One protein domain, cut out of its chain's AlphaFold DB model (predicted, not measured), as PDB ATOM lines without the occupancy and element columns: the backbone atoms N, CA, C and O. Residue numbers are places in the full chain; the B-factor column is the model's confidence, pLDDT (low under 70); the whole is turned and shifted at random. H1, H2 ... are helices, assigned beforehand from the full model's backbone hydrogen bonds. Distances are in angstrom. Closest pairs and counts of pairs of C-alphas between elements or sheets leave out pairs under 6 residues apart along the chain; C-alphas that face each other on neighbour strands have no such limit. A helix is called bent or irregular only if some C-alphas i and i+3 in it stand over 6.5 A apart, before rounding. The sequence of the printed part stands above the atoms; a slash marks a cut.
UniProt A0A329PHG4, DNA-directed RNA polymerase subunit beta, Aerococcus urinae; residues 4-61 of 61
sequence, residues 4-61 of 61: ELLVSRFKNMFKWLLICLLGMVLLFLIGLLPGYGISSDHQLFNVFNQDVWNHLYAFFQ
ATOM      1  N   GLU A   4     277.744 476.142 407.537       87.12
ATOM      2  CA  GLU A   4     278.264 476.009 408.906       87.12
ATOM      3  C   GLU A   4     278.534 474.548 409.287       87.12
ATOM      4  O   GLU A   4     279.574 474.218 409.861       87.12
ATOM      5  N   LEU A   5     277.631 473.645 408.886       86.25
ATOM      6  CA  LEU A   5     277.790 472.204 409.089       86.25
ATOM      7  C   LEU A   5     279.022 471.669 408.338       86.25
ATOM      8  O   LEU A   5     279.723 470.788 408.835       86.25
ATOM      9  N   LEU A   6     279.295 472.215 407.151       86.69
ATOM     10  CA  LEU A   6     280.404 471.817 406.283       86.69
ATOM     11  C   LEU A   6     281.762 472.229 406.877       86.69
ATOM     12  O   LEU A   6     282.662 471.398 406.988       86.69
ATOM     13  N   VAL A   7     281.880 473.474 407.350       89.31
ATOM     14  CA  VAL A   7     283.094 473.993 408.010       89.31
ATOM     15  C   VAL A   7     283.382 473.248 409.315       89.31
ATOM     16  O   VAL A   7     284.523 472.860 409.567       89.31
ATOM     17  N   SER A   8     282.349 472.985 410.120       89.31
ATOM     18  CA  SER A   8     282.477 472.214 411.363       89.31
ATOM     19  C   SER A   8     283.008 470.797 411.110       89.31
ATOM     20  O   SER A   8     283.966 470.356 411.753       89.31
ATOM     21  N   ARG A   9     282.461 470.101 410.104       90.56
ATOM     22  CA  ARG A   9     282.941 468.772 409.693       90.56
ATOM     23  C   ARG A   9     284.387 468.802 409.210       90.56
ATOM     24  O   ARG A   9     285.168 467.944 409.618       90.56
ATOM     25  N   PHE A  10     284.758 469.791 408.399       92.81
ATOM     26  CA  PHE A  10     286.123 469.915 407.888       92.81
ATOM     27  C   PHE A  10     287.136 470.181 409.010       92.81
ATOM     28  O   PHE A  10     288.182 469.538 409.063       92.81
ATOM     29  N   LYS A  11     286.795 471.053 409.966       93.12
ATOM     30  CA  LYS A  11     287.627 471.327 411.146       93.12
ATOM     31  C   LYS A  11     287.849 470.071 411.993       93.12
ATOM     32  O   LYS A  11     288.972 469.808 412.421       93.12
ATOM     33  N   ASN A  12     286.800 469.278 412.204       94.25
ATOM     34  CA  ASN A  12     286.903 468.023 412.947       94.25
ATOM     35  C   ASN A  12     287.743 466.980 412.199       94.25
ATOM     36  O   ASN A  12     288.585 466.330 412.814       94.25
ATOM     37  N   MET A  13     287.563 466.853 410.884       95.00
ATOM     38  CA  MET A  13     288.364 465.953 410.049       95.00
ATOM     39  C   MET A  13     289.848 466.335 410.075       95.00
ATOM     40  O   MET A  13     290.698 465.478 410.293       95.00
ATOM     41  N   PHE A  14     290.159 467.623 409.925       95.88
ATOM     42  CA  PHE A  14     291.531 468.122 409.977       95.88
ATOM     43  C   PHE A  14     292.182 467.891 411.347       95.88
ATOM     44  O   PHE A  14     293.337 467.477 411.427       95.88
ATOM     45  N   LYS A  15     291.425 468.087 412.435       95.88
ATOM     46  CA  LYS A  15     291.891 467.780 413.792       95.88
ATOM     47  C   LYS A  15     292.267 466.303 413.931       95.88
ATOM     48  O   LYS A  15     293.337 466.002 414.449       95.88
ATOM     49  N   TRP A  16     291.410 465.394 413.471       96.94
ATOM     50  CA  TRP A  16     291.692 463.958 413.528       96.94
ATOM     51  C   TRP A  16     292.882 463.563 412.660       96.94
ATOM     52  O   TRP A  16     293.733 462.813 413.124       96.94
ATOM     53  N   LEU A  17     292.991 464.127 411.456       96.69
ATOM     54  CA  LEU A  17     294.141 463.912 410.580       96.69
ATOM     55  C   LEU A  17     295.455 464.299 411.272       96.69
ATOM     56  O   LEU A  17     296.397 463.512 411.268       96.69
ATOM     57  N   LEU A  18     295.505 465.475 411.907       97.00
ATOM     58  CA  LEU A  18     296.684 465.924 412.652       97.00
ATOM     59  C   LEU A  18     297.013 465.012 413.836       97.00
ATOM     60  O   LEU A  18     298.179 464.698 414.051       97.00
ATOM     61  N   ILE A  19     296.002 464.571 414.590       97.62
ATOM     62  CA  ILE A  19     296.194 463.648 415.717       97.62
ATOM     63  C   ILE A  19     296.759 462.313 415.224       97.62
ATOM     64  O   ILE A  19     297.717 461.807 415.804       97.62
ATOM     65  N   CYS A  20     296.200 461.756 414.149       97.50
ATOM     66  CA  CYS A  20     296.682 460.511 413.559       97.50
ATOM     67  C   CYS A  20     298.116 460.652 413.045       97.50
ATOM     68  O   CYS A  20     298.949 459.796 413.335       97.50
ATOM     69  N   LEU A  21     298.421 461.743 412.338       97.69
ATOM     70  CA  LEU A  21     299.760 462.011 411.818       97.69
ATOM     71  C   LEU A  21     300.782 462.152 412.953       97.69
ATOM     72  O   LEU A  21     301.837 461.524 412.911       97.69
ATOM     73  N   LEU A  22     300.446 462.903 414.004       97.88
ATOM     74  CA  LEU A  22     301.299 463.032 415.184       97.88
ATOM     75  C   LEU A  22     301.506 461.677 415.875       97.88
ATOM     76  O   LEU A  22     302.635 461.328 416.213       97.88
ATOM     77  N   GLY A  23     300.437 460.895 416.043       98.06
ATOM     78  CA  GLY A  23     300.512 459.553 416.619       98.06
ATOM     79  C   GLY A  23     301.421 458.620 415.816       98.06
ATOM     80  O   GLY A  23     302.254 457.932 416.398       98.06
ATOM     81  N   MET A  24     301.321 458.643 414.485       98.00
ATOM     82  CA  MET A  24     302.189 457.864 413.596       98.00
ATOM     83  C   MET A  24     303.659 458.263 413.725       98.00
ATOM     84  O   MET A  24     304.510 457.385 413.836       98.00
ATOM     85  N   VAL A  25     303.962 459.565 413.759       96.62
ATOM     86  CA  VAL A  25     305.339 460.053 413.937       96.62
ATOM     87  C   VAL A  25     305.903 459.607 415.286       96.62
ATOM     88  O   VAL A  25     307.034 459.137 415.349       96.62
ATOM     89  N   LEU A  26     305.116 459.693 416.360       97.12
ATOM     90  CA  LEU A  26     305.554 459.249 417.683       97.12
ATOM     91  C   LEU A  26     305.817 457.742 417.722       97.12
ATOM     92  O   LEU A  26     306.867 457.326 418.203       97.12
ATOM     93  N   LEU A  27     304.908 456.928 417.179       96.94
ATOM     94  CA  LEU A  27     305.099 455.478 417.089       96.94
ATOM     95  C   LEU A  27     306.327 455.121 416.246       96.94
ATOM     96  O   LEU A  27     307.098 454.241 416.626       96.94
ATOM     97  N   PHE A  28     306.544 455.835 415.140       95.56
ATOM     98  CA  PHE A  28     307.729 455.671 414.307       95.56
ATOM     99  C   PHE A  28     309.012 455.990 415.081       95.56
ATOM    100  O   PHE A  28     309.931 455.181 415.067       95.56
ATOM    101  N   LEU A  29     309.066 457.106 415.812       94.62
ATOM    102  CA  LEU A  29     310.234 457.484 416.620       94.62
ATOM    103  C   LEU A  29     310.502 456.498 417.764       94.62
ATOM    104  O   LEU A  29     311.658 456.161 418.019       94.62
ATOM    105  N   ILE A  30     309.444 456.008 418.419       95.00
ATOM    106  CA  ILE A  30     309.541 454.983 419.467       95.00
ATOM    107  C   ILE A  30     310.087 453.669 418.904       95.00
ATOM    108  O   ILE A  30     310.784 452.972 419.625       95.00
ATOM    109  N   GLY A  31     309.800 453.315 417.651       93.62
ATOM    110  CA  GLY A  31     310.413 452.150 417.006       93.62
ATOM    111  C   GLY A  31     311.840 452.424 416.529       93.62
ATOM    112  O   GLY A  31     312.743 451.622 416.759       93.62
ATOM    113  N   LEU A  32     312.049 453.575 415.891       92.38
ATOM    114  CA  LEU A  32     313.295 453.952 415.235       92.38
ATOM    115  C   LEU A  32     314.447 454.123 416.227       92.38
ATOM    116  O   LEU A  32     315.524 453.591 415.986       92.38
ATOM    117  N   LEU A  33     314.234 454.842 417.333       93.06
ATOM    118  CA  LEU A  33     315.286 455.129 418.313       93.06
ATOM    119  C   LEU A  33     315.869 453.845 418.930       93.06
ATOM    120  O   LEU A  33     317.057 453.592 418.725       93.06
ATOM    121  N   PRO A  34     315.091 453.003 419.642       91.31
ATOM    122  CA  PRO A  34     315.611 451.755 420.190       91.31
ATOM    123  C   PRO A  34     315.984 450.765 419.091       91.31
ATOM    124  O   PRO A  34     316.974 450.064 419.253       91.31
ATOM    125  N   GLY A  35     315.260 450.723 417.968       90.69
ATOM    126  CA  GLY A  35     315.614 449.868 416.837       90.69
ATOM    127  C   GLY A  35     317.024 450.156 416.326       90.69
ATOM    128  O   GLY A  35     317.823 449.235 416.181       90.69
ATOM    129  N   TYR A  36     317.365 451.429 416.135       89.31
ATOM    130  CA  TYR A  36     318.707 451.852 415.748       89.31
ATOM    131  C   TYR A  36     319.735 451.588 416.854       89.31
ATOM    132  O   TYR A  36     320.753 450.954 416.593       89.31
ATOM    133  N   GLY A  37     319.472 452.015 418.094       88.38
ATOM    134  CA  GLY A  37     320.447 451.856 419.179       88.38
ATOM    135  C   GLY A  37     320.765 450.398 419.510       88.38
ATOM    136  O   GLY A  37     321.924 450.068 419.723       88.38
ATOM    137  N   ILE A  38     319.758 449.518 419.506       89.19
ATOM    138  CA  ILE A  38     319.938 448.087 419.798       89.19
ATOM    139  C   ILE A  38     320.609 447.363 418.625       89.19
ATOM    140  O   ILE A  38     321.417 446.471 418.848       89.19
ATOM    141  N   SER A  39     320.280 447.711 417.376       85.50
ATOM    142  CA  SER A  39     320.842 447.015 416.205       85.50
ATOM    143  C   SER A  39     322.270 447.427 415.857       85.50
ATOM    144  O   SER A  39     322.954 446.676 415.165       85.50
ATOM    145  N   SER A  40     322.713 448.607 416.298       78.50
ATOM    146  CA  SER A  40     323.992 449.189 415.880       78.50
ATOM    147  C   SER A  40     324.985 449.448 417.018       78.50
ATOM    148  O   SER A  40     326.071 449.948 416.747       78.50
ATOM    149  N   ASP A  41     324.621 449.160 418.277       81.12
ATOM    150  CA  ASP A  41     325.387 449.506 419.494       81.12
ATOM    151  C   ASP A  41     325.801 450.999 419.584       81.12
ATOM    152  O   ASP A  41     326.654 451.394 420.385       81.12
ATOM    153  N   HIS A  42     325.188 451.866 418.774       82.31
ATOM    154  CA  HIS A  42     325.431 453.304 418.754       82.31
ATOM    155  C   HIS A  42     324.446 454.070 419.648       82.31
ATOM    156  O   HIS A  42     323.391 453.584 420.055       82.31
ATOM    157  N   GLN A  43     324.777 455.332 419.944       88.12
ATOM    158  CA  GLN A  43     323.882 456.221 420.688       88.12
ATOM    159  C   GLN A  43     322.557 456.419 419.938       88.12
ATOM    160  O   GLN A  43     322.561 456.772 418.765       88.12
ATOM    161  N   LEU A  44     321.426 456.276 420.640       89.06
ATOM    162  CA  LEU A  44     320.063 456.338 420.078       89.06
ATOM    163  C   LEU A  44     319.835 457.531 419.135       89.06
ATOM    164  O   LEU A  44     319.243 457.393 418.070       89.06
ATOM    165  N   PHE A  45     320.327 458.710 419.520       90.06
ATOM    166  CA  PHE A  45     320.117 459.953 418.780       90.06
ATOM    167  C   PHE A  45     320.999 460.096 417.533       90.06
ATOM    168  O   PHE A  45     320.724 460.969 416.710       90.06
ATOM    169  N   ASN A  46     321.997 459.225 417.327       90.38
ATOM    170  CA  ASN A  46     322.771 459.220 416.082       90.38
ATOM    171  C   ASN A  46     321.910 458.870 414.864       90.38
ATOM    172  O   ASN A  46     322.299 459.209 413.754       90.38
ATOM    173  N   VAL A  47     320.714 458.297 415.048       89.31
ATOM    174  CA  VAL A  47     319.757 458.094 413.951       89.31
ATOM    175  C   VAL A  47     319.320 459.402 413.276       89.31
ATOM    176  O   VAL A  47     318.783 459.376 412.175       89.31
ATOM    177  N   PHE A  48     319.551 460.563 413.898       91.69
ATOM    178  CA  PHE A  48     319.316 461.873 413.281       91.69
ATOM    179  C   PHE A  48     320.535 462.425 412.528       91.69
ATOM    180  O   PHE A  48     320.439 463.488 411.917       91.69
ATOM    181  N   ASN A  49     321.675 461.731 412.550       92.56
ATOM    182  CA  ASN A  49     322.841 462.101 411.759       92.56
ATOM    183  C   ASN A  49     322.633 461.679 410.295       92.56
ATOM    184  O   ASN A  49     322.281 460.535 410.004       92.56
ATOM    185  N   GLN A  50     322.890 462.599 409.368       93.75
ATOM    186  CA  GLN A  50     322.822 462.352 407.931       93.75
ATOM    187  C   GLN A  50     323.718 461.180 407.491       93.75
ATOM    188  O   GLN A  50     323.313 460.406 406.625       93.75
ATOM    189  N   ASP A  51     324.887 460.999 408.109       91.94
ATOM    190  CA  ASP A  51     325.820 459.923 407.747       91.94
ATOM    191  C   ASP A  51     325.235 458.525 407.981       91.94
ATOM    192  O   ASP A  51     325.481 457.608 407.197       91.94
ATOM    193  N   VAL A  52     324.400 458.366 409.014       90.62
ATOM    194  CA  VAL A  52     323.706 457.102 409.301       90.62
ATOM    195  C   VAL A  52     322.739 456.755 408.175       90.62
ATOM    196  O   VAL A  52     322.702 455.616 407.718       90.62
ATOM    197  N   TRP A  53     321.996 457.741 407.676       92.56
ATOM    198  CA  TRP A  53     321.083 457.536 406.555       92.56
ATOM    199  C   TRP A  53     321.829 457.284 405.253       92.56
ATOM    200  O   TRP A  53     321.447 456.383 404.515       92.56
ATOM    201  N   ASN A  54     322.919 458.009 404.995       94.31
ATOM    202  CA  ASN A  54     323.772 457.752 403.835       94.31
ATOM    203  C   ASN A  54     324.279 456.297 403.837       94.31
ATOM    204  O   ASN A  54     324.230 455.633 402.803       94.31
ATOM    205  N   HIS A  55     324.696 455.780 404.997       89.38
ATOM    206  CA  HIS A  55     325.115 454.386 405.153       89.38
ATOM    207  C   HIS A  55     323.961 453.392 404.934       89.38
ATOM    208  O   HIS A  55     324.125 452.410 404.212       89.38
ATOM    209  N   LEU A  56     322.778 453.664 405.498       87.69
ATOM    210  CA  LEU A  56     321.585 452.831 405.304       87.69
ATOM    211  C   LEU A  56     321.120 452.806 403.844       87.69
ATOM    212  O   LEU A  56     320.744 451.754 403.341       87.69
ATOM    213  N   TYR A  57     321.149 453.941 403.145       93.06
ATOM    214  CA  TYR A  57     320.774 454.003 401.733       93.06
ATOM    215  C   TYR A  57     321.786 453.296 400.835       93.06
ATOM    216  O   TYR A  57     321.374 452.649 399.875       93.06
ATOM    217  N   ALA A  58     323.077 453.355 401.171       93.44
ATOM    218  CA  ALA A  58     324.112 452.615 400.455       93.44
ATOM    219  C   ALA A  58     323.907 451.090 400.521       93.44
ATOM    220  O   ALA A  58     324.314 450.397 399.599       93.44
ATOM    221  N   PHE A  59     323.248 450.560 401.562       87.50
ATOM    222  CA  PHE A  59     322.891 449.135 401.641       87.50
ATOM    223  C   PHE A  59     321.828 448.712 400.609       87.50
ATOM    224  O   PHE A  59     321.775 447.547 400.227       87.50
ATOM    225  N   PHE A  60     320.963 449.634 400.174       89.62
ATOM    226  CA  PHE A  60     319.896 449.353 399.204       89.62
ATOM    227  C   PHE A  60     320.309 449.582 397.742       89.62
ATOM    228  O   PHE A  60     319.489 449.350 396.851       89.62
ATOM    229  N   GLN A  61     321.529 450.069 397.498       74.94
ATOM    230  CA  GLN A  61     322.115 450.194 396.159       74.94
ATOM    231  C   GLN A  61     322.836 448.908 395.762       74.94
ATOM    232  O   GLN A  61     322.714 448.540 394.573       74.94
TER     233      GLN A  61
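AT A GLANCE: This is residues 4 to 61 of the 61 residues of the protein "DNA-directed RNA polymerase subunit beta" of Aerococcus urinae (UniProt A0A329PHG4). One long, nearly straight helix, H1, makes the length of this model, and at its far end the chain turns back into a small foot, the overall shape being an L. The short helix H2 packs beside the last turns of H1, and H3 follows it as a short arm set off to one side, while residues 4 to 28 of H1 and residues 53 to 61 stick out free. The printed part has 58 residues, with three named helices in the order H1, H2, H3 and no named strand; the class is all helix. The whole is extended, with a radius of gyration of the C-alphas of 17.8 A, and it spans 54 by 24 by 15 A.

IN THESE COORDINATES: Find C-alpha 4 at (278.264, 476.009, 408.906); from there H1, residues 4 to 40, runs 53.5 A to C-alpha 40 at (323.992, 449.189, 415.880). H1 is neither bent nor irregular, but only just: C-alphas 31 and 34 are 6.1 A apart. Look next at residues 44 to 48, which form H2, 8.8 A from first to last C-alpha. H2 too is neither bent nor irregular, but only just, with C-alphas 44 and 47 lying 6.4 A apart. Then read residues 50 to 59, which form H3; it runs 14.6 A and ends with C-alpha 59 at (322.891, 449.135, 401.641).

HOW THE PARTS SIT: Begin at the far end of H1, where residues 32 to 37 alone touch H2, with 8 pairs of C-alphas within 8 A. The closest C-alphas of the two are those of Gly 37 and Leu 44, 4.6 A apart. Moving outward, H2 and H3 are close but not clearly touching; their closest C-alphas, those of Asn 46 and Val 52, are 7.2 A apart. H1 and H3 are apart, and H3 touches no helix. Along the backbone, every O i to N i+4 pair of H3 is within hydrogen-bond range. In H1 this holds for 32 of 33 pairs, and in H2 for 0 of 1, while 2 of 2 O i to N i+3 pairs of H2 are within range.

THE WHOLE: Compare Glu 4 with Asp 41 to see the full length: their C-alphas, the two farthest apart, are 55.1 A from each other. The printed part has no cut and ends at Gln 61, the chain's last residue. The links H1 to H2, of 3 residues, and H2 to H3, of 1 residue, are both tight. The B-factor column holds the pLDDT, with a mean of 91.6 over the printed part, and no printed residue is under 70.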